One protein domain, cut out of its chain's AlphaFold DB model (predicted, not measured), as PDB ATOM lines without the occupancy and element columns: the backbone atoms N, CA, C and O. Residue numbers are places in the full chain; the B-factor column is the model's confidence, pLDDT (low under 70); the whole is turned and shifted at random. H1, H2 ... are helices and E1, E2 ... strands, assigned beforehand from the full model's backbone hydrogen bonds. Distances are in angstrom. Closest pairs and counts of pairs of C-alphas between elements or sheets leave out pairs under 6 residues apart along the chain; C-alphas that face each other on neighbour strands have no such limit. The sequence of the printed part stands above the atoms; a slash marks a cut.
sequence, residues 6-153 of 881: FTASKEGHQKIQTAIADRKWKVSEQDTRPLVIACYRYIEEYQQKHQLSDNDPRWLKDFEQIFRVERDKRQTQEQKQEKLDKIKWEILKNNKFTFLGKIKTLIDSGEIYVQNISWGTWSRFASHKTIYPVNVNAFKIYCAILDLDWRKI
ATOM      1  N   PHE A   6      47.740 -66.172  -8.029       84.12
ATOM      2  CA  PHE A   6      47.709 -64.969  -7.190       84.12
ATOM      3  C   PHE A   6      48.942 -64.885  -6.296       84.12
ATOM      4  O   PHE A   6      49.472 -65.902  -5.844       84.12
ATOM      5  N   THR A   7      49.366 -63.658  -6.014       86.38
ATOM      6  CA  THR A   7      50.333 -63.312  -4.967       86.38
ATOM      7  C   THR A   7      49.604 -62.528  -3.888       86.38
ATOM      8  O   THR A   7      48.777 -61.677  -4.207       86.38
ATOM      9  N   ALA A   8      49.881 -62.811  -2.615       85.25
ATOM     10  CA  ALA A   8      49.347 -62.000  -1.525       85.25
ATOM     11  C   ALA A   8      50.096 -60.661  -1.451       85.25
ATOM     12  O   ALA A   8      51.314 -60.654  -1.601       85.25
ATOM     13  N   SER A   9      49.401 -59.559  -1.179       85.62
ATOM     14  CA  SER A   9      50.036 -58.272  -0.881       85.62
ATOM     15  C   SER A   9      50.852 -58.374   0.400       85.62
ATOM     16  O   SER A   9      50.638 -59.280   1.205       85.62
ATOM     17  N   LYS A  10      51.777 -57.443   0.645       83.19
ATOM     18  CA  LYS A  10      52.557 -57.455   1.899       83.19
ATOM     19  C   LYS A  10      51.667 -57.467   3.149       83.19
ATOM     20  O   LYS A  10      51.946 -58.213   4.085       83.19
ATOM     21  N   GLU A  11      50.580 -56.695   3.146       84.38
ATOM     22  CA  GLU A  11      49.598 -56.673   4.238       84.38
ATOM     23  C   GLU A  11      48.758 -57.961   4.274       84.38
ATOM     24  O   GLU A  11      48.546 -58.551   5.334       84.38
ATOM     25  N   GLY A  12      48.321 -58.451   3.110       87.62
ATOM     26  CA  GLY A  12      47.578 -59.705   2.997       87.62
ATOM     27  C   GLY A  12      48.388 -60.914   3.468       87.62
ATOM     28  O   GLY A  12      47.864 -61.800   4.139       87.62
ATOM     29  N   HIS A  13      49.689 -60.914   3.196       89.81
ATOM     30  CA  HIS A  13      50.626 -61.928   3.647       89.81
ATOM     31  C   HIS A  13      50.733 -61.952   5.175       89.81
ATOM     32  O   HIS A  13      50.688 -63.026   5.765       89.81
ATOM     33  N   GLN A  14      50.774 -60.790   5.837       88.06
ATOM     34  CA  GLN A  14      50.732 -60.722   7.305       88.06
ATOM     35  C   GLN A  14      49.416 -61.276   7.867       88.06
ATOM     36  O   GLN A  14      49.448 -62.059   8.812       88.06
ATOM     37  N   LYS A  15      48.269 -60.949   7.252       92.12
ATOM     38  CA  LYS A  15      46.954 -61.484   7.658       92.12
ATOM     39  C   LYS A  15      46.880 -63.006   7.534       92.12
ATOM     40  O   LYS A  15      46.356 -63.656   8.434       92.12
ATOM     41  N   ILE A  16      47.446 -63.574   6.464       93.25
ATOM     42  CA  ILE A  16      47.571 -65.032   6.302       93.25
ATOM     43  C   ILE A  16      48.366 -65.626   7.469       93.25
ATOM     44  O   ILE A  16      47.922 -66.602   8.072       93.25
ATOM     45  N   GLN A  17      49.506 -65.028   7.826       92.56
ATOM     46  CA  GLN A  17      50.348 -65.546   8.906       92.56
ATOM     47  C   GLN A  17      49.657 -65.505  10.271       92.56
ATOM     48  O   GLN A  17      49.702 -66.494  11.004       92.56
ATOM     49  N   THR A  18      48.964 -64.411  10.585       91.62
ATOM     50  CA  THR A  18      48.170 -64.301  11.815       91.62
ATOM     51  C   THR A  18      47.064 -65.356  11.852       91.62
ATOM     52  O   THR A  18      46.962 -66.104  12.820       91.62
ATOM     53  N   ALA A  19      46.307 -65.517  10.762       92.81
ATOM     54  CA  ALA A  19      45.201 -66.473  10.691       92.81
ATOM     55  C   ALA A  19      45.644 -67.946  10.818       92.81
ATOM     56  O   ALA A  19      44.896 -68.778  11.342       92.81
ATOM     57  N   ILE A  20      46.847 -68.285  10.340       92.31
ATOM     58  CA  ILE A  20      47.453 -69.616  10.515       92.31
ATOM     59  C   ILE A  20      47.885 -69.821  11.974       92.31
ATOM     60  O   ILE A  20      47.633 -70.889  12.545       92.31
ATOM     61  N   ALA A  21      48.500 -68.804  12.586       89.19
ATOM     62  CA  ALA A  21      48.928 -68.845  13.981       89.19
ATOM     63  C   ALA A  21      47.737 -68.989  14.945       89.19
ATOM     64  O   ALA A  21      47.781 -69.842  15.834       89.19
ATOM     65  N   ASP A  22      46.649 -68.250  14.714       91.69
ATOM     66  CA  ASP A  22      45.421 -68.297  15.524       91.69
ATOM     67  C   ASP A  22      44.786 -69.695  15.531       91.69
ATOM     68  O   ASP A  22      44.307 -70.177  16.561       91.69
ATOM     69  N   ARG A  23      44.856 -70.407  14.398       90.94
ATOM     70  CA  ARG A  23      44.373 -71.794  14.266       90.94
ATOM     71  C   ARG A  23      45.341 -72.843  14.816       90.94
ATOM     72  O   ARG A  23      45.021 -74.034  14.804       90.94
ATOM     73  N   LYS A  24      46.516 -72.436  15.313       90.06
ATOM     74  CA  LYS A  24      47.590 -73.328  15.795       90.06
ATOM     75  C   LYS A  24      47.983 -74.381  14.748       90.06
ATOM     76  O   LYS A  24      48.259 -75.543  15.078       90.06
ATOM     77  N   TRP A  25      47.963 -73.994  13.474       90.62
ATOM     78  CA  TRP A  25      48.407 -74.842  12.370       90.62
ATOM     79  C   TRP A  25      49.910 -74.691  12.174       90.62
ATOM     80  O   TRP A  25      50.455 -73.589  12.240       90.62
ATOM     81  N   LYS A  26      50.597 -75.808  11.941       85.75
ATOM     82  CA  LYS A  26      52.025 -75.814  11.629       85.75
ATOM     83  C   LYS A  26      52.194 -75.853  10.118       85.75
ATOM     84  O   LYS A  26      51.603 -76.686   9.442       85.75
ATOM     85  N   VAL A  27      53.067 -75.005   9.583       86.06
ATOM     86  CA  VAL A  27      53.512 -75.117   8.189       86.06
ATOM     87  C   VAL A  27      54.542 -76.254   8.117       86.06
ATOM     88  O   VAL A  27      55.744 -76.020   8.019       86.06
ATOM     89  N   SER A  28      54.063 -77.501   8.182       83.88
ATOM     90  CA  SER A  28      54.856 -78.733   8.046       83.88
ATOM     91  C   SER A  28      54.113 -79.798   7.230       83.88
ATOM     92  O   SER A  28      52.898 -79.910   7.355       83.88
ATOM     93  N   GLU A  29      54.846 -80.632   6.478       81.38
ATOM     94  CA  GLU A  29      54.301 -81.805   5.760       81.38
ATOM     95  C   GLU A  29      53.543 -82.771   6.683       81.38
ATOM     96  O   GLU A  29      52.671 -83.504   6.231       81.38
ATOM     97  N   GLN A  30      53.853 -82.754   7.983       81.62
ATOM     98  CA  GLN A  30      53.201 -83.591   8.996       81.62
ATOM     99  C   GLN A  30      51.827 -83.062   9.438       81.62
ATOM    100  O   GLN A  30      51.073 -83.793  10.074       81.62
ATOM    101  N   ASP A  31      51.503 -81.800   9.149       87.12
ATOM    102  CA  ASP A  31      50.225 -81.188   9.510       87.12
ATOM    103  C   ASP A  31      49.325 -81.080   8.274       87.12
ATOM    104  O   ASP A  31      49.323 -80.083   7.553       87.12
ATOM    105  N   THR A  32      48.558 -82.139   8.013       87.88
ATOM    106  CA  THR A  32      47.686 -82.250   6.831       87.88
ATOM    107  C   THR A  32      46.335 -81.558   7.000       87.88
ATOM    108  O   THR A  32      45.587 -81.437   6.026       87.88
ATOM    109  N   ARG A  33      46.018 -81.049   8.202       91.62
ATOM    110  CA  ARG A  33      44.728 -80.410   8.519       91.62
ATOM    111  C   ARG A  33      44.333 -79.313   7.518       91.62
ATOM    112  O   ARG A  33      43.189 -79.345   7.066       91.62
ATOM    113  N   PRO A  34      45.231 -78.402   7.082       92.00
ATOM    114  CA  PRO A  34      44.866 -77.370   6.114       92.00
ATOM    115  C   PRO A  34      44.483 -77.947   4.745       92.00
ATOM    116  O   PRO A  34      43.591 -77.425   4.085       92.00
ATOM    117  N   LEU A  35      45.130 -79.036   4.315       92.75
ATOM    118  CA  LEU A  35      44.870 -79.673   3.022       92.75
ATOM    119  C   LEU A  35      43.532 -80.421   3.042       92.75
ATOM    120  O   LEU A  35      42.765 -80.308   2.088       92.75
ATOM    121  N   VAL A  36      43.244 -81.145   4.129       92.94
ATOM    122  CA  VAL A  36      41.975 -81.871   4.320       92.94
ATOM    123  C   VAL A  36      40.801 -80.893   4.338       92.94
ATOM    124  O   VAL A  36      39.863 -81.040   3.556       92.94
ATOM    125  N   ILE A  37      40.892 -79.835   5.149       94.00
ATOM    126  CA  ILE A  37      39.838 -78.815   5.256       94.00
ATOM    127  C   ILE A  37      39.653 -78.081   3.921       94.00
ATOM    128  O   ILE A  37      38.521 -77.850   3.496       94.00
ATOM    129  N   ALA A  38      40.742 -77.776   3.205       94.00
ATOM    130  CA  ALA A  38      40.671 -77.188   1.867       94.00
ATOM    131  C   ALA A  38      39.954 -78.107   0.860       94.00
ATOM    132  O   ALA A  38      39.149 -77.634   0.056       94.00
ATOM    133  N   CYS A  39      40.208 -79.419   0.908       94.12
ATOM    134  CA  CYS A  39      39.528 -80.381   0.042       94.12
ATOM    135  C   CYS A  39      38.032 -80.471   0.350       94.12
ATOM    136  O   CYS A  39      37.229 -80.498  -0.578       94.12
ATOM    137  N   TYR A  40      37.644 -80.465   1.627       94.00
ATOM    138  CA  TYR A  40      36.233 -80.443   2.020       94.00
ATOM    139  C   TYR A  40      35.531 -79.180   1.560       94.00
ATOM    140  O   TYR A  40      34.461 -79.270   0.960       94.00
ATOM    141  N   ARG A  41      36.179 -78.025   1.721       92.56
ATOM    142  CA  ARG A  41      35.625 -76.767   1.235       92.56
ATOM    143  C   ARG A  41      35.400 -76.784  -0.277       92.56
ATOM    144  O   ARG A  41      34.342 -76.376  -0.744       92.56
ATOM    145  N   TYR A  42      36.368 -77.294  -1.036       93.12
ATOM    146  CA  TYR A  42      36.222 -77.434  -2.484       93.12
ATOM    147  C   TYR A  42      35.080 -78.378  -2.864       93.12
ATOM    148  O   TYR A  42      34.300 -78.075  -3.761       93.12
ATOM    149  N   ILE A  43      34.986 -79.526  -2.190       91.88
ATOM    150  CA  ILE A  43      33.939 -80.519  -2.431       91.88
ATOM    151  C   ILE A  43      32.555 -79.914  -2.203       91.88
ATOM    152  O   ILE A  43      31.677 -80.127  -3.032       91.88
ATOM    153  N   GLU A  44      32.361 -79.150  -1.129       90.19
ATOM    154  CA  GLU A  44      31.092 -78.473  -0.840       90.19
ATOM    155  C   GLU A  44      30.724 -77.469  -1.938       90.19
ATOM    156  O   GLU A  44      29.604 -77.489  -2.450       90.19
ATOM    157  N   GLU A  45      31.677 -76.630  -2.357       88.94
ATOM    158  CA  GLU A  45      31.470 -75.656  -3.436       88.94
ATOM    159  C   GLU A  45      31.162 -76.347  -4.771       88.94
ATOM    160  O   GLU A  45      30.269 -75.923  -5.509       88.94
ATOM    161  N   TYR A  46      31.856 -77.445  -5.071       87.12
ATOM    162  CA  TYR A  46      31.631 -78.242  -6.273       87.12
ATOM    163  C   TYR A  46      30.261 -78.936  -6.240       87.12
ATOM    164  O   TYR A  46      29.516 -78.887  -7.221       87.12
ATOM    165  N   GLN A  47      29.889 -79.518  -5.097       89.88
ATOM    166  CA  GLN A  47      28.607 -80.184  -4.892       89.88
ATOM    167  C   GLN A  47      27.434 -79.214  -5.076       89.88
ATOM    168  O   GLN A  47      26.482 -79.543  -5.785       89.88
ATOM    169  N   GLN A  48      27.522 -78.009  -4.502       87.50
ATOM    170  CA  GLN A  48      26.505 -76.964  -4.651       87.50
ATOM    171  C   GLN A  48      26.418 -76.454  -6.090       87.50
ATOM    172  O   GLN A  48      25.331 -76.394  -6.663       87.50
ATOM    173  N   LYS A  49      27.565 -76.133  -6.703       86.75
ATOM    174  CA  LYS A  49      27.626 -75.592  -8.066       86.75
ATOM    175  C   LYS A  49      27.046 -76.551  -9.105       86.75
ATOM    176  O   LYS A  49      26.392 -76.110 -10.046       86.75
ATOM    177  N   HIS A  50      27.294 -77.849  -8.947       83.06
ATOM    178  CA  HIS A  50      26.878 -78.878  -9.903       83.06
ATOM    179  C   HIS A  50      25.618 -79.646  -9.477       83.06
ATOM    180  O   HIS A  50      25.192 -80.551 -10.202       83.06
ATOM    181  N   GLN A  51      25.022 -79.274  -8.338       89.31
ATOM    182  CA  GLN A  51      23.828 -79.896  -7.756       89.31
ATOM    183  C   GLN A  51      23.974 -81.426  -7.650       89.31
ATOM    184  O   GLN A  51      23.119 -82.186  -8.106       89.31
ATOM    185  N   LEU A  52      25.105 -81.888  -7.105       88.06
ATOM    186  CA  LEU A  52      25.417 -83.316  -6.981       88.06
ATOM    187  C   LEU A  52      24.875 -83.897  -5.673       88.06
ATOM    188  O   LEU A  52      25.061 -83.327  -4.599       88.06
ATOM    189  N   SER A  53      24.288 -85.091  -5.740       90.62
ATOM    190  CA  SER A  53      24.030 -85.896  -4.538       90.62
ATOM    191  C   SER A  53      25.287 -86.671  -4.110       90.62
ATOM    192  O   SER A  53      26.214 -86.867  -4.899       90.62
ATOM    193  N   ASP A  54      25.324 -87.154  -2.866       88.94
ATOM    194  CA  ASP A  54      26.470 -87.902  -2.313       88.94
ATOM    195  C   ASP A  54      26.788 -89.210  -3.064       88.94
ATOM    196  O   ASP A  54      27.907 -89.720  -2.987       88.94
ATOM    197  N   ASN A  55      25.807 -89.754  -3.791       88.38
ATOM    198  CA  ASN A  55      25.916 -90.969  -4.602       88.38
ATOM    199  C   ASN A  55      25.854 -90.704  -6.111       88.38
ATOM    200  O   ASN A  55      25.679 -91.638  -6.893       88.38
ATOM    201  N   ASP A  56      26.000 -89.451  -6.540       87.00
ATOM    202  CA  ASP A  56      25.965 -89.117  -7.959       87.00
ATOM    203  C   ASP A  56      27.151 -89.765  -8.707       87.00
ATOM    204  O   ASP A  56      28.307 -89.558  -8.317       87.00
ATOM    205  N   PRO A  57      26.919 -90.536  -9.786       83.69
ATOM    206  CA  PRO A  57      27.988 -91.200 -10.533       83.69
ATOM    207  C   PRO A  57      28.969 -90.216 -11.188       83.69
ATOM    208  O   PRO A  57      30.079 -90.614 -11.553       83.69
ATOM    209  N   ARG A  58      28.618 -88.926 -11.311       85.44
ATOM    210  CA  ARG A  58      29.531 -87.885 -11.813       85.44
ATOM    211  C   ARG A  58      30.777 -87.711 -10.943       85.44
ATOM    212  O   ARG A  58      31.837 -87.439 -11.496       85.44
ATOM    213  N   TRP A  59      30.705 -87.999  -9.640       85.50
ATOM    214  CA  TRP A  59      31.892 -88.039  -8.770       85.50
ATOM    215  C   TRP A  59      32.957 -89.024  -9.258       85.50
ATOM    216  O   TRP A  59      34.149 -88.786  -9.078       85.50
ATOM    217  N   LEU A  60      32.532 -90.123  -9.887       83.88
ATOM    218  CA  LEU A  60      33.416 -91.138 -10.451       83.88
ATOM    219  C   LEU A  60      33.784 -90.844 -11.906       83.88
ATOM    220  O   LEU A  60      34.917 -91.102 -12.315       83.88
ATOM    221  N   LYS A  61      32.849 -90.284 -12.683       82.31
ATOM    222  CA  LYS A  61      33.100 -89.869 -14.070       82.31
ATOM    223  C   LYS A  61      34.229 -88.839 -14.145       82.31
ATOM    224  O   LYS A  61      35.165 -89.031 -14.914       82.31
ATOM    225  N   ASP A  62      34.175 -87.821 -13.292       81.88
ATOM    226  CA  ASP A  62      35.117 -86.696 -13.303       81.88
ATOM    227  C   ASP A  62      36.246 -86.869 -12.268       81.88
ATOM    228  O   ASP A  62      37.020 -85.948 -12.009       81.88
ATOM    229  N   PHE A  63      36.373 -88.065 -11.682       84.38
ATOM    230  CA  PHE A  63      37.259 -88.353 -10.550       84.38
ATOM    231  C   PHE A  63      38.709 -87.907 -10.778       84.38
ATOM    232  O   PHE A  63      39.293 -87.249  -9.923       84.38
ATOM    233  N   GLU A  64      39.277 -88.196 -11.949       82.25
ATOM    234  CA  GLU A  64      40.668 -87.857 -12.299       82.25
ATOM    235  C   GLU A  64      40.866 -86.359 -12.592       82.25
ATOM    236  O   GLU A  64      41.968 -85.819 -12.456       82.25
ATOM    237  N   GLN A  65      39.787 -85.661 -12.963       83.06
ATOM    238  CA  GLN A  65      39.797 -84.210 -13.159       83.06
ATOM    239  C   GLN A  65      39.720 -83.462 -11.825       83.06
ATOM    240  O   GLN A  65      40.210 -82.336 -11.726       83.06
ATOM    241  N   ILE A  66      39.109 -84.077 -10.810       85.94
ATOM    242  CA  ILE A  66      38.862 -83.462  -9.503       85.94
ATOM    243  C   ILE A  66      39.953 -83.837  -8.498       85.94
ATOM    244  O   ILE A  66      40.416 -82.973  -7.754       85.94
ATOM    245  N   PHE A  67      40.390 -85.095  -8.478       90.06
ATOM    246  CA  PHE A  67      41.274 -85.649  -7.454       90.06
ATOM    247  C   PHE A  67      42.620 -86.090  -8.025       90.06
ATOM    248  O   PHE A  67      42.770 -86.397  -9.205       90.06
ATOM    249  N   ARG A  68      43.622 -86.124  -7.151       87.62
ATOM    250  CA  ARG A  68      44.955 -86.652  -7.432       87.62
ATOM    251  C   ARG A  68      45.536 -87.332  -6.202       87.62
ATOM    252  O   ARG A  68      45.161 -87.011  -5.078       87.62
ATOM    253  N   VAL A  69      46.531 -88.182  -6.417       84.75
ATOM    254  CA  VAL A  69      47.389 -88.703  -5.345       84.75
ATOM    255  C   VAL A  69      48.443 -87.645  -4.975       84.75
ATOM    256  O   VAL A  69      48.940 -86.923  -5.850       84.75
ATOM    257  N   GLU A  70      48.790 -87.518  -3.692       72.94
ATOM    258  CA  GLU A  70      49.862 -86.607  -3.265       72.94
ATOM    259  C   GLU A  70      51.218 -87.022  -3.861       72.94
ATOM    260  O   GLU A  70      51.495 -88.200  -4.098       72.94
ATOM    261  N   ARG A  71      52.074 -86.035  -4.160       63.56
ATOM    262  CA  ARG A  71      53.358 -86.270  -4.832       63.56
ATOM    263  C   ARG A  71      54.315 -87.064  -3.942       63.56
ATOM    264  O   ARG A  71      55.099 -86.477  -3.203       63.56
ATOM    265  N   ASP A  72      54.386 -88.374  -4.153       64.81
ATOM    266  CA  ASP A  72      55.615 -89.108  -3.861       64.81
ATOM    267  C   ASP A  72      56.661 -88.749  -4.934       64.81
ATOM    268  O   ASP A  72      56.430 -88.912  -6.143       64.81
ATOM    269  N   LYS A  73      57.803 -88.199  -4.502       58.53
ATOM    270  CA  LYS A  73      58.912 -87.793  -5.384       58.53
ATOM    271  C   LYS A  73      59.568 -88.988  -6.090       58.53
ATOM    272  O   LYS A  73      60.319 -88.766  -7.033       58.53
ATOM    273  N   ARG A  74      59.289 -90.224  -5.660       60.94
ATOM    274  CA  ARG A  74      59.884 -91.456  -6.207       60.94
ATOM    275  C   ARG A  74      59.036 -92.152  -7.277       60.94
ATOM    276  O   ARG A  74      59.539 -93.066  -7.917       60.94
ATOM    277  N   GLN A  75      57.783 -91.736  -7.483       73.31
ATOM    278  CA  GLN A  75      56.855 -92.387  -8.420       73.31
ATOM    279  C   GLN A  75      56.741 -91.646  -9.760       73.31
ATOM    280  O   GLN A  75      56.596 -90.413  -9.776       73.31
ATOM    281  N   THR A  76      56.735 -92.393 -10.869       76.00
ATOM    282  CA  THR A  76      56.496 -91.860 -12.223       76.00
ATOM    283  C   THR A  76      55.045 -91.389 -12.390       76.00
ATOM    284  O   THR A  76      54.176 -91.673 -11.563       76.00
ATOM    285  N   GLN A  77      54.768 -90.620 -13.448       70.44
ATOM    286  CA  GLN A  77      53.412 -90.139 -13.737       70.44
ATOM    287  C   GLN A  77      52.441 -91.298 -14.027       70.44
ATOM    288  O   GLN A  77      51.286 -91.247 -13.617       70.44
ATOM    289  N   GLU A  78      52.936 -92.355 -14.666       78.94
ATOM    290  CA  GLU A  78      52.181 -93.564 -15.005       78.94
ATOM    291  C   GLU A  78      51.791 -94.369 -13.755       78.94
ATOM    292  O   GLU A  78      50.620 -94.682 -13.564       78.94
ATOM    293  N   GLN A  79      52.722 -94.564 -12.812       79.94
ATOM    294  CA  GLN A  79      52.449 -95.231 -11.527       79.94
ATOM    295  C   GLN A  79      51.406 -94.488 -10.674       79.94
ATOM    296  O   GLN A  79      50.659 -95.092  -9.903       79.94
ATOM    297  N   LYS A  80      51.355 -93.157 -10.789       76.81
ATOM    298  CA  LYS A  80      50.361 -92.325 -10.096       76.81
ATOM    299  C   LYS A  80      48.974 -92.466 -10.709       76.81
ATOM    300  O   LYS A  80      48.000 -92.494  -9.958       76.81
ATOM    301  N   GLN A  81      48.899 -92.562 -12.035       81.25
ATOM    302  CA  GLN A  81      47.645 -92.808 -12.739       81.25
ATOM    303  C   GLN A  81      47.099 -94.195 -12.388       81.25
ATOM    304  O   GLN A  81      45.961 -94.298 -11.946       81.25
ATOM    305  N   GLU A  82      47.943 -95.229 -12.422       85.12
ATOM    306  CA  GLU A  82      47.555 -96.598 -12.059       85.12
ATOM    307  C   GLU A  82      47.005 -96.689 -10.623       85.12
ATOM    308  O   GLU A  82      45.987 -97.334 -10.360       85.12
ATOM    309  N   LYS A  83      47.634 -95.980  -9.673       85.31
ATOM    310  CA  LYS A  83      47.141 -95.903  -8.290       85.31
ATOM    311  C   LYS A  83      45.785 -95.192  -8.195       85.31
ATOM    312  O   LYS A  83      44.932 -95.627  -7.424       85.31
ATOM    313  N   LEU A  84      45.581 -94.116  -8.956       85.50
ATOM    314  CA  LEU A  84      44.321 -93.369  -8.974       85.50
ATOM    315  C   LEU A  84      43.182 -94.202  -9.585       85.50
ATOM    316  O   LEU A  84      42.081 -94.226  -9.030       85.50
ATOM    317  N   ASP A  85      43.470 -94.952 -10.649       85.69
ATOM    318  CA  ASP A  85      42.529 -95.872 -11.297       85.69
ATOM    319  C   ASP A  85      42.128 -97.014 -10.352       85.69
ATOM    320  O   ASP A  85      40.947 -97.357 -10.238       85.69
ATOM    321  N   LYS A  86      43.088 -97.556  -9.589       86.81
ATOM    322  CA  LYS A  86      42.821 -98.569  -8.558       86.81
ATOM    323  C   LYS A  86      41.912 -98.035  -7.448       86.81
ATOM    324  O   LYS A  86      40.946 -98.704  -7.084       86.81
ATOM    325  N   ILE A  87      42.176 -96.827  -6.947       87.81
ATOM    326  CA  ILE A  87      41.333 -96.167  -5.934       87.81
ATOM    327  C   ILE A  87      39.909 -95.965  -6.470       87.81
ATOM    328  O   ILE A  87      38.933 -96.307  -5.802       87.81
ATOM    329  N   LYS A  88      39.774 -95.466  -7.704       86.25
ATOM    330  CA  LYS A  88      38.480 -95.286  -8.379       86.25
ATOM    331  C   LYS A  88      37.708 -96.605  -8.488       86.25
ATOM    332  O   LYS A  88      36.501 -96.639  -8.234       86.25
ATOM    333  N   TRP A  89      38.397 -97.703  -8.795       83.44
ATOM    334  CA  TRP A  89      37.807 -99.041  -8.838       83.44
ATOM    335  C   TRP A  89      37.380 -99.564  -7.454       83.44
ATOM    336  O   TRP A  89      36.313-100.165  -7.316       83.44
ATOM    337  N   GLU A  90      38.144 -99.294  -6.394       83.19
ATOM    338  CA  GLU A  90      37.775 -99.669  -5.020       83.19
ATOM    339  C   GLU A  90      36.544 -98.900  -4.511       83.19
ATOM    340  O   GLU A  90      35.676 -99.485  -3.846       83.19
ATOM    341  N   ILE A  91      36.403 -97.623  -4.890       84.50
ATOM    342  CA  ILE A  91      35.210 -96.822  -4.581       84.50
ATOM    343  C   ILE A  91      33.955 -97.444  -5.216       84.50
ATOM    344  O   ILE A  91      32.898 -97.454  -4.578       84.50
ATOM    345  N   LEU A  92      34.066 -98.010  -6.424       82.06
ATOM    346  CA  LEU A  92      32.966 -98.684  -7.127       82.06
ATOM    347  C   LEU A  92      32.524 -99.993  -6.454       82.06
ATOM    348  O   LEU A  92      31.340-100.318  -6.477       82.06
ATOM    349  N   LYS A  93      33.446-100.750  -5.849       77.94
ATOM    350  CA  LYS A  93      33.178-102.116  -5.361       77.94
ATOM    351  C   LYS A  93      32.502-102.183  -3.983       77.94
ATOM    352  O   LYS A  93      31.865-103.180  -3.652       77.94
ATOM    353  N   ASN A  94      32.674-101.167  -3.139       66.50
ATOM    354  CA  ASN A  94      32.279-101.238  -1.729       66.50
ATOM    355  C   ASN A  94      30.895-100.611  -1.466       66.50
ATOM    356  O   ASN A  94      30.775 -99.400  -1.467       66.50
ATOM    357  N   ASN A  95      29.847-101.368  -1.144       70.38
ATOM    358  CA  ASN A  95      28.497-100.788  -0.977       70.38
ATOM    359  C   ASN A  95      28.200-100.175   0.411       70.38
ATOM    360  O   ASN A  95      27.078 -99.736   0.645       70.38
ATOM    361  N   LYS A  96      29.165-100.130   1.346       67.56
ATOM    362  CA  LYS A  96      28.915 -99.671   2.734       67.56
ATOM    363  C   LYS A  96      28.800 -98.152   2.923       67.56
ATOM    364  O   LYS A  96      28.272 -97.728   3.944       67.56
ATOM    365  N   PHE A  97      29.291 -97.344   1.985       77.94
ATOM    366  CA  PHE A  97      29.339 -95.879   2.102       77.94
ATOM    367  C   PHE A  97      28.955 -95.214   0.782       77.94
ATOM    368  O   PHE A  97      29.105 -95.820  -0.286       77.94
ATOM    369  N   THR A  98      28.514 -93.955   0.847       87.31
ATOM    370  CA  THR A  98      28.270 -93.164  -0.361       87.31
ATOM    371  C   THR A  98      29.568 -92.926  -1.140       87.31
ATOM    372  O   THR A  98      30.658 -93.028  -0.568       87.31
ATOM    373  N   PHE A  99      29.489 -92.622  -2.442       87.69
ATOM    374  CA  PHE A  99      30.691 -92.283  -3.222       87.69
ATOM    375  C   PHE A  99      31.447 -91.127  -2.574       87.69
ATOM    376  O   PHE A  99      32.648 -91.245  -2.326       87.69
ATOM    377  N   LEU A 100      30.731 -90.071  -2.187       88.50
ATOM    378  CA  LEU A 100      31.328 -88.938  -1.496       88.50
ATOM    379  C   LEU A 100      31.881 -89.311  -0.114       88.50
ATOM    380  O   LEU A 100      32.958 -88.851   0.254       88.50
ATOM    381  N   GLY A 101      31.199 -90.184   0.633       88.44
ATOM    382  CA  GLY A 101      31.669 -90.667   1.933       88.44
ATOM    383  C   GLY A 101      33.025 -91.372   1.849       88.44
ATOM    384  O   GLY A 101      33.911 -91.096   2.653       88.44
ATOM    385  N   LYS A 102      33.231 -92.215   0.831       88.75
ATOM    386  CA  LYS A 102      34.517 -92.904   0.604       88.75
ATOM    387  C   LYS A 102      35.621 -91.940   0.196       88.75
ATOM    388  O   LYS A 102      36.743 -92.056   0.675       88.75
ATOM    389  N   ILE A 103      35.292 -90.986  -0.673       90.56
ATOM    390  CA  ILE A 103      36.220 -89.932  -1.094       90.56
ATOM    391  C   ILE A 103      36.701 -89.142   0.125       90.56
ATOM    392  O   ILE A 103      37.899 -88.915   0.267       90.56
ATOM    393  N   LYS A 104      35.789 -88.788   1.038       91.25
ATOM    394  CA  LYS A 104      36.131 -88.103   2.290       91.25
ATOM    395  C   LYS A 104      37.087 -88.933   3.157       91.25
ATOM    396  O   LYS A 104      38.120 -88.412   3.561       91.25
ATOM    397  N   THR A 105      36.845 -90.238   3.319       90.25
ATOM    398  CA  THR A 105      37.772 -91.137   4.040       90.25
ATOM    399  C   THR A 105      39.172 -91.177   3.415       90.25
ATOM    400  O   THR A 105      40.172 -91.150   4.130       90.25
ATOM    401  N   LEU A 106      39.263 -91.210   2.083       90.44
ATOM    402  CA  LEU A 106      40.548 -91.206   1.377       90.44
ATOM    403  C   LEU A 106      41.295 -89.876   1.560       90.44
ATOM    404  O   LEU A 106      42.513 -89.877   1.736       90.44
ATOM    405  N   ILE A 107      40.575 -88.752   1.593       92.19
ATOM    406  CA  ILE A 107      41.145 -87.433   1.901       92.19
ATOM    407  C   ILE A 107      41.646 -87.379   3.348       92.19
ATOM    408  O   ILE A 107      42.767 -86.927   3.578       92.19
ATOM    409  N   ASP A 108      40.865 -87.880   4.311       90.00
ATOM    410  CA  ASP A 108      41.255 -87.925   5.730       90.00
ATOM    411  C   ASP A 108      42.534 -88.747   5.943       90.00
ATOM    412  O   ASP A 108      43.401 -88.366   6.731       90.00
ATOM    413  N   SER A 109      42.679 -89.852   5.206       86.88
ATOM    414  CA  SER A 109      43.883 -90.694   5.227       86.88
ATOM    415  C   SER A 109      45.085 -90.091   4.479       86.88
ATOM    416  O   SER A 109      46.199 -90.598   4.599       86.88
ATOM    417  N   GLY A 110      44.878 -89.008   3.720       84.88
ATOM    418  CA  GLY A 110      45.904 -88.362   2.898       84.88
ATOM    419  C   GLY A 110      46.274 -89.125   1.623       84.88
ATOM    420  O   GLY A 110      47.288 -88.817   0.996       84.88
ATOM    421  N   GLU A 111      45.476 -90.115   1.219       85.56
ATOM    422  CA  GLU A 111      45.721 -90.882  -0.004       85.56
ATOM    423  C   GLU A 111      45.441 -90.070  -1.269       85.56
ATOM    424  O   GLU A 111      46.160 -90.207  -2.265       85.56
ATOM    425  N   ILE A 112      44.424 -89.205  -1.223       90.44
ATOM    426  CA  ILE A 112      44.056 -88.311  -2.321       90.44
ATOM    427  C   ILE A 112      43.811 -86.888  -1.821       90.44
ATOM    428  O   ILE A 112      43.355 -86.669  -0.703       90.44
ATOM    429  N   TYR A 113      44.040 -85.917  -2.698       91.69
ATOM    430  CA  TYR A 113      43.650 -84.522  -2.514       91.69
ATOM    431  C   TYR A 113      43.025 -83.978  -3.794       91.69
ATOM    432  O   TYR A 113      43.223 -84.513  -4.886       91.69
ATOM    433  N   VAL A 114      42.292 -82.875  -3.681       91.31
ATOM    434  CA  VAL A 114      41.764 -82.154  -4.844       91.31
ATOM    435  C   VAL A 114      42.915 -81.605  -5.695       91.31
ATOM    436  O   VAL A 114      43.969 -81.197  -5.188       91.31
ATOM    437  N   GLN A 115      42.727 -81.567  -7.014       85.00
ATOM    438  CA  GLN A 115      43.673 -80.967  -7.947       85.00
ATOM    439  C   GLN A 115      44.060 -79.542  -7.512       85.00
ATOM    440  O   GLN A 115      43.229 -78.731  -7.115       85.00
ATOM    441  N   ASN A 116      45.355 -79.223  -7.588       84.19
ATOM    442  CA  ASN A 116      45.972 -77.975  -7.103       84.19
ATOM    443  C   ASN A 116      45.996 -77.728  -5.575       84.19
ATOM    444  O   ASN A 116      46.663 -76.786  -5.157       84.19
ATOM    445  N   ILE A 117      45.370 -78.561  -4.732       90.25
ATOM    446  CA  ILE A 117      45.538 -78.519  -3.264       90.25
ATOM    447  C   ILE A 117      46.629 -79.508  -2.865       90.25
ATOM    448  O   ILE A 117      46.374 -80.703  -2.842       90.25
ATOM    449  N   SER A 118      47.853 -79.046  -2.623       88.62
ATOM    450  CA  SER A 118      49.042 -79.857  -2.298       88.62
ATOM    451  C   SER A 118      49.820 -79.280  -1.130       88.62
ATOM    452  O   SER A 118      49.670 -78.095  -0.812       88.62
ATOM    453  N   TRP A 119      50.746 -80.066  -0.574       87.25
ATOM    454  CA  TRP A 119      51.705 -79.512   0.377       87.25
ATOM    455  C   TRP A 119      52.519 -78.371  -0.253       87.25
ATOM    456  O   TRP A 119      52.677 -77.307   0.339       87.25
ATOM    457  N   GLY A 120      52.982 -78.547  -1.493       85.50
ATOM    458  CA  GLY A 120      53.797 -77.543  -2.181       85.50
ATOM    459  C   GLY A 120      53.074 -76.211  -2.413       85.50
ATOM    460  O   GLY A 120      53.687 -75.150  -2.317       85.50
ATOM    461  N   THR A 121      51.773 -76.240  -2.699       89.56
ATOM    462  CA  THR A 121      50.950 -75.027  -2.846       89.56
ATOM    463  C   THR A 121      50.623 -74.398  -1.499       89.56
ATOM    464  O   THR A 121      50.692 -73.176  -1.394       89.56
ATOM    465  N   TRP A 122      50.339 -75.201  -0.468       91.81
ATOM    466  CA  TRP A 122      50.122 -74.702   0.892       91.81
ATOM    467  C   TRP A 122      51.384 -74.053   1.466       91.81
ATOM    468  O   TRP A 122      51.328 -72.925   1.939       91.81
ATOM    469  N   SER A 123      52.545 -74.698   1.343       90.00
ATOM    470  CA  SER A 123      53.833 -74.168   1.811       90.00
ATOM    471  C   SER A 123      54.191 -72.830   1.157       90.00
ATOM    472  O   SER A 123      54.711 -71.936   1.820       90.00
ATOM    473  N   ARG A 124      53.865 -72.655  -0.131       90.31
ATOM    474  CA  ARG A 124      54.034 -71.376  -0.838       90.31
ATOM    475  C   ARG A 124      53.071 -70.304  -0.338       90.31
ATOM    476  O   ARG A 124      53.502 -69.176  -0.120       90.31
ATOM    477  N   PHE A 125      51.802 -70.656  -0.141       92.81
ATOM    478  CA  PHE A 125      50.773 -69.751   0.379       92.81
ATOM    479  C   PHE A 125      51.075 -69.296   1.817       92.81
ATOM    480  O   PHE A 125      50.981 -68.114   2.130       92.81
ATOM    481  N   ALA A 126      51.510 -70.231   2.662       90.50
ATOM    482  CA  ALA A 126      51.792 -70.049   4.083       90.50
ATOM    483  C   ALA A 126      53.255 -69.672   4.394       90.50
ATOM    484  O   ALA A 126      53.654 -69.652   5.556       90.50
ATOM    485  N   SER A 127      54.084 -69.392   3.387       86.69
ATOM    486  CA  SER A 127      55.510 -69.077   3.565       86.69
ATOM    487  C   SER A 127      55.713 -67.860   4.475       86.69
ATOM    488  O   SER A 127      55.122 -66.825   4.229       86.69
ATOM    489  N   HIS A 128      56.576 -67.939   5.495       79.94
ATOM    490  CA  HIS A 128      56.843 -66.806   6.404       79.94
ATOM    491  C   HIS A 128      57.864 -65.788   5.866       79.94
ATOM    492  O   HIS A 128      57.998 -64.698   6.416       79.94
ATOM    493  N   LYS A 129      58.660 -66.166   4.857       76.75
ATOM    494  CA  LYS A 129      59.856 -65.407   4.430       76.75
ATOM    495  C   LYS A 129      59.696 -64.721   3.081       76.75
ATOM    496  O   LYS A 129      60.399 -63.760   2.787       76.75
ATOM    497  N   THR A 130      58.842 -65.269   2.228       80.00
ATOM    498  CA  THR A 130      58.782 -64.900   0.815       80.00
ATOM    499  C   THR A 130      57.357 -65.058   0.317       80.00
ATOM    500  O   THR A 130      56.733 -66.092   0.559       80.00
ATOM    501  N   ILE A 131      56.871 -64.047  -0.396       85.19
ATOM    502  CA  ILE A 131      55.577 -64.072  -1.072       85.19
ATOM    503  C   ILE A 131      55.758 -64.845  -2.377       85.19
ATOM    504  O   ILE A 131      56.522 -64.432  -3.248       85.19
ATOM    505  N   TYR A 132      55.068 -65.974  -2.507       82.94
ATOM    506  CA  TYR A 132      55.096 -66.794  -3.713       82.94
ATOM    507  C   TYR A 132      53.778 -66.686  -4.486       82.94
ATOM    508  O   TYR A 132      52.718 -66.559  -3.869       82.94
ATOM    509  N   PRO A 133      53.808 -66.808  -5.825       84.38
ATOM    510  CA  PRO A 133      52.601 -67.013  -6.609       84.38
ATOM    511  C   PRO A 133      52.008 -68.404  -6.333       84.38
ATOM    512  O   PRO A 133      52.710 -69.422  -6.341       84.38
ATOM    513  N   VAL A 134      50.696 -68.456  -6.114       85.62
ATOM    514  CA  VAL A 134      49.921 -69.672  -5.822       85.62
ATOM    515  C   VAL A 134      48.752 -69.756  -6.794       85.62
ATOM    516  O   VAL A 134      48.150 -68.741  -7.120       85.62
ATOM    517  N   ASN A 135      48.419 -70.956  -7.272       86.25
ATOM    518  CA  ASN A 135      47.280 -71.172  -8.171       86.25
ATOM    519  C   ASN A 135      45.997 -70.499  -7.641       86.25
ATOM    520  O   ASN A 135      45.695 -70.633  -6.458       86.25
ATOM    521  N   VAL A 136      45.239 -69.819  -8.510       84.12
ATOM    522  CA  VAL A 136      44.051 -69.030  -8.119       84.12
ATOM    523  C   VAL A 136      43.040 -69.825  -7.301       84.12
ATOM    524  O   VAL A 136      42.573 -69.338  -6.274       84.12
ATOM    525  N   ASN A 137      42.713 -71.048  -7.723       84.06
ATOM    526  CA  ASN A 137      41.721 -71.861  -7.021       84.06
ATOM    527  C   ASN A 137      42.238 -72.249  -5.634       84.06
ATOM    528  O   ASN A 137      41.527 -72.079  -4.649       84.06
ATOM    529  N   ALA A 138      43.500 -72.678  -5.544       87.69
ATOM    530  CA  ALA A 138      44.126 -72.991  -4.264       87.69
ATOM    531  C   ALA A 138      44.193 -71.757  -3.346       87.69
ATOM    532  O   ALA A 138      43.863 -71.857  -2.171       87.69
ATOM    533  N   PHE A 139      44.543 -70.583  -3.880       90.94
ATOM    534  CA  PHE A 139      44.615 -69.332  -3.123       90.94
ATOM    535  C   PHE A 139      43.250 -68.937  -2.543       90.94
ATOM    536  O   PHE A 139      43.154 -68.648  -1.354       90.94
ATOM    537  N   LYS A 140      42.182 -68.983  -3.352       90.88
ATOM    538  CA  LYS A 140      40.812 -68.673  -2.905       90.88
ATOM    539  C   LYS A 140      40.342 -69.625  -1.808       90.88
ATOM    540  O   LYS A 140      39.823 -69.168  -0.795       90.88
ATOM    541  N   ILE A 141      40.569 -70.926  -1.989       92.19
ATOM    542  CA  ILE A 141      40.184 -71.950  -1.010       92.19
ATOM    543  C   ILE A 141      40.977 -71.774   0.288       92.19
ATOM    544  O   ILE A 141      40.393 -71.815   1.365       92.19
ATOM    545  N   TYR A 142      42.289 -71.532   0.213       94.88
ATOM    546  CA  TYR A 142      43.108 -71.320   1.406       94.88
ATOM    547  C   TYR A 142      42.735 -70.040   2.161       94.88
ATOM    548  O   TYR A 142      42.719 -70.045   3.388       94.88
ATOM    549  N   CYS A 143      42.374 -68.964   1.462       93.31
ATOM    550  CA  CYS A 143      41.784 -67.792   2.106       93.31
ATOM    551  C   CYS A 143      40.445 -68.139   2.778       93.31
ATOM    552  O   CYS A 143      40.249 -67.782   3.935       93.31
ATOM    553  N   ALA A 144      39.567 -68.892   2.107       92.00
ATOM    554  CA  ALA A 144      38.267 -69.274   2.655       92.00
ATOM    555  C   ALA A 144      38.388 -70.093   3.951       92.00
ATOM    556  O   ALA A 144      37.727 -69.770   4.930       92.00
ATOM    557  N   ILE A 145      39.272 -71.097   4.009       93.69
ATOM    558  CA  ILE A 145      39.466 -71.899   5.238       93.69
ATOM    559  C   ILE A 145      40.153 -71.119   6.369       93.69
ATOM    560  O   ILE A 145      40.152 -71.560   7.518       93.69
ATOM    561  N   LEU A 146      40.785 -69.989   6.038       93.50
ATOM    562  CA  LEU A 146      41.371 -69.065   7.001       93.50
ATOM    563  C   LEU A 146      40.407 -67.938   7.405       93.50
ATOM    564  O   LEU A 146      40.795 -67.086   8.207       93.50
ATOM    565  N   ASP A 147      39.157 -67.963   6.932       92.12
ATOM    566  CA  ASP A 147      38.148 -66.908   7.123       92.12
ATOM    567  C   ASP A 147      38.638 -65.535   6.641       92.12
ATOM    568  O   ASP A 147      38.397 -64.486   7.239       92.12
ATOM    569  N   LEU A 148      39.372 -65.556   5.534       91.06
ATOM    570  CA  LEU A 148      39.987 -64.395   4.926       91.06
ATOM    571  C   LEU A 148      39.329 -64.088   3.576       91.06
ATOM    572  O   LEU A 148      39.160 -64.966   2.729       91.06
ATOM    573  N   ASP A 149      39.009 -62.816   3.337       86.94
ATOM    574  CA  ASP A 149      38.531 -62.364   2.029       86.94
ATOM    575  C   ASP A 149      39.708 -62.273   1.054       86.94
ATOM    576  O   ASP A 149      40.540 -61.364   1.134       86.94
ATOM    577  N   TRP A 150      39.782 -63.234   0.131       87.75
ATOM    578  CA  TRP A 150      40.879 -63.336  -0.829       87.75
ATOM    579  C   TRP A 150      41.034 -62.071  -1.685       87.75
ATOM    580  O   TRP A 150      42.164 -61.744  -2.054       87.75
ATOM    581  N   ARG A 151      39.943 -61.332  -1.950       82.44
ATOM    582  CA  ARG A 151      39.967 -60.083  -2.737       82.44
ATOM    583  C   ARG A 151      40.757 -58.980  -2.043       82.44
ATOM    584  O   ARG A 151      41.440 -58.200  -2.684       82.44
ATOM    585  N   LYS A 152      40.724 -58.952  -0.709       82.94
ATOM    586  CA  LYS A 152      41.463 -57.973   0.106       82.94
ATOM    587  C   LYS A 152      42.920 -58.369   0.350       82.94
ATOM    588  O   LYS A 152      43.657 -57.620   0.988       82.94
ATOM    589  N   ILE A 153      43.314 -59.568  -0.074       84.00
ATOM    590  CA  ILE A 153      44.619 -60.161   0.230       84.00
ATOM    591  C   ILE A 153      45.480 -60.314  -1.015       84.00
ATOM    592  O   ILE A 153      46.696 -60.199  -0.896       84.00
TER     593      ILE A 153
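What this domain is: This is residues 6 to 153 of the 881 residues of the protein "Non-specific serine/threonine protein kinase" of Planktothrix tepida PCC 9214 (UniProt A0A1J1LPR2). H2 lies across the middle of a longish body, with one group of parts on either side: H8 and H7 pack on one side of it, with H1 beyond H8, while H6 and the little two-stranded sheet E1 E2 pack on the other, with H5 beyond them and the short H3 and H4 beside H6 and H5. Residues 73 to 79, of which 77 to 79 belong to H5, stick out. The printed part has 148 residues, in the order H1 H2 H3 H4 E1 H5 H6 E2 H7 H8, mostly helix, with E1 and E2 antiparallel. It is compact, with a radius of gyration of the C-alphas of 16.1 A and spans of 49 by 37 by 24 A.

Where its parts are: Find C-alpha 10 at (52.557, -57.455, 1.899); from there H1 runs through residues 10 to 22, 18.8 A long. H2, residues 33 to 50, begins at C-alpha 33, (44.728, -80.410, 8.519), and runs 25.7 A. Next come H3, residues 58 to 61, H4, residues 63 to 66, and E1, residues 67 to 69. H5, residues 77 to 93, is 25.0 A long, and H6, residues 99 to 108, is 14.5 A. After E2, residues 112 to 114, and H7, residues 119 to 125, H8 runs 14.4 A through residues 136 to 145, ending at C-alpha 145, (39.466, -71.899, 5.238).

How they stand to each other: Look first at Ile 16 and Cys 143, the closest C-alphas of H1 and H8, 7.7 A apart: these helices are close but not clearly touching. Residues 34 to 42 of H2 touch H8, closest at the C-alphas of Ala 38 and Ile 141, 6.0 A, about perpendicular at 71 degrees, only just past steep. H7 touches H8 at 82 degrees, about perpendicular, closest at the C-alphas of Phe 125 and Phe 139, 7.1 A. Residues 36 to 40 of H2 touch H6 at a shallow tilt of 20 degrees, opposite ways, with the C-alphas of Val 36 and Ile 107 closest at 6.1 A. Residues 91 to 92 of H5 touch H6 at a steep tilt of 49 degrees, closest at the C-alphas of Ile 91 and Lys 102, 6.5 A. H3 and H6 only just touch, with 3 pairs of C-alphas within 8 A, the closest those of Trp 59 and Phe 99, 7.1 A. H4 is close to H5 but not clearly touching, the C-alphas of Phe 63 and Lys 88 being closest at 7.4 A. Between E1 and E2, N 68 and O 113 are within hydrogen-bond range at 2.8 A. Every O i to N i+4 pair is within range in H1, H2, H5, H6, H7 and H8; H3 and H4 are too short for one.

The domain as a whole: The C-alphas of Lys 10 and Asn 95 are the two farthest apart, 49.6 A. The printed part has no cut and no long link. Confidence is low, with pLDDT under 70, at residues 71 to 74, 94 and 96.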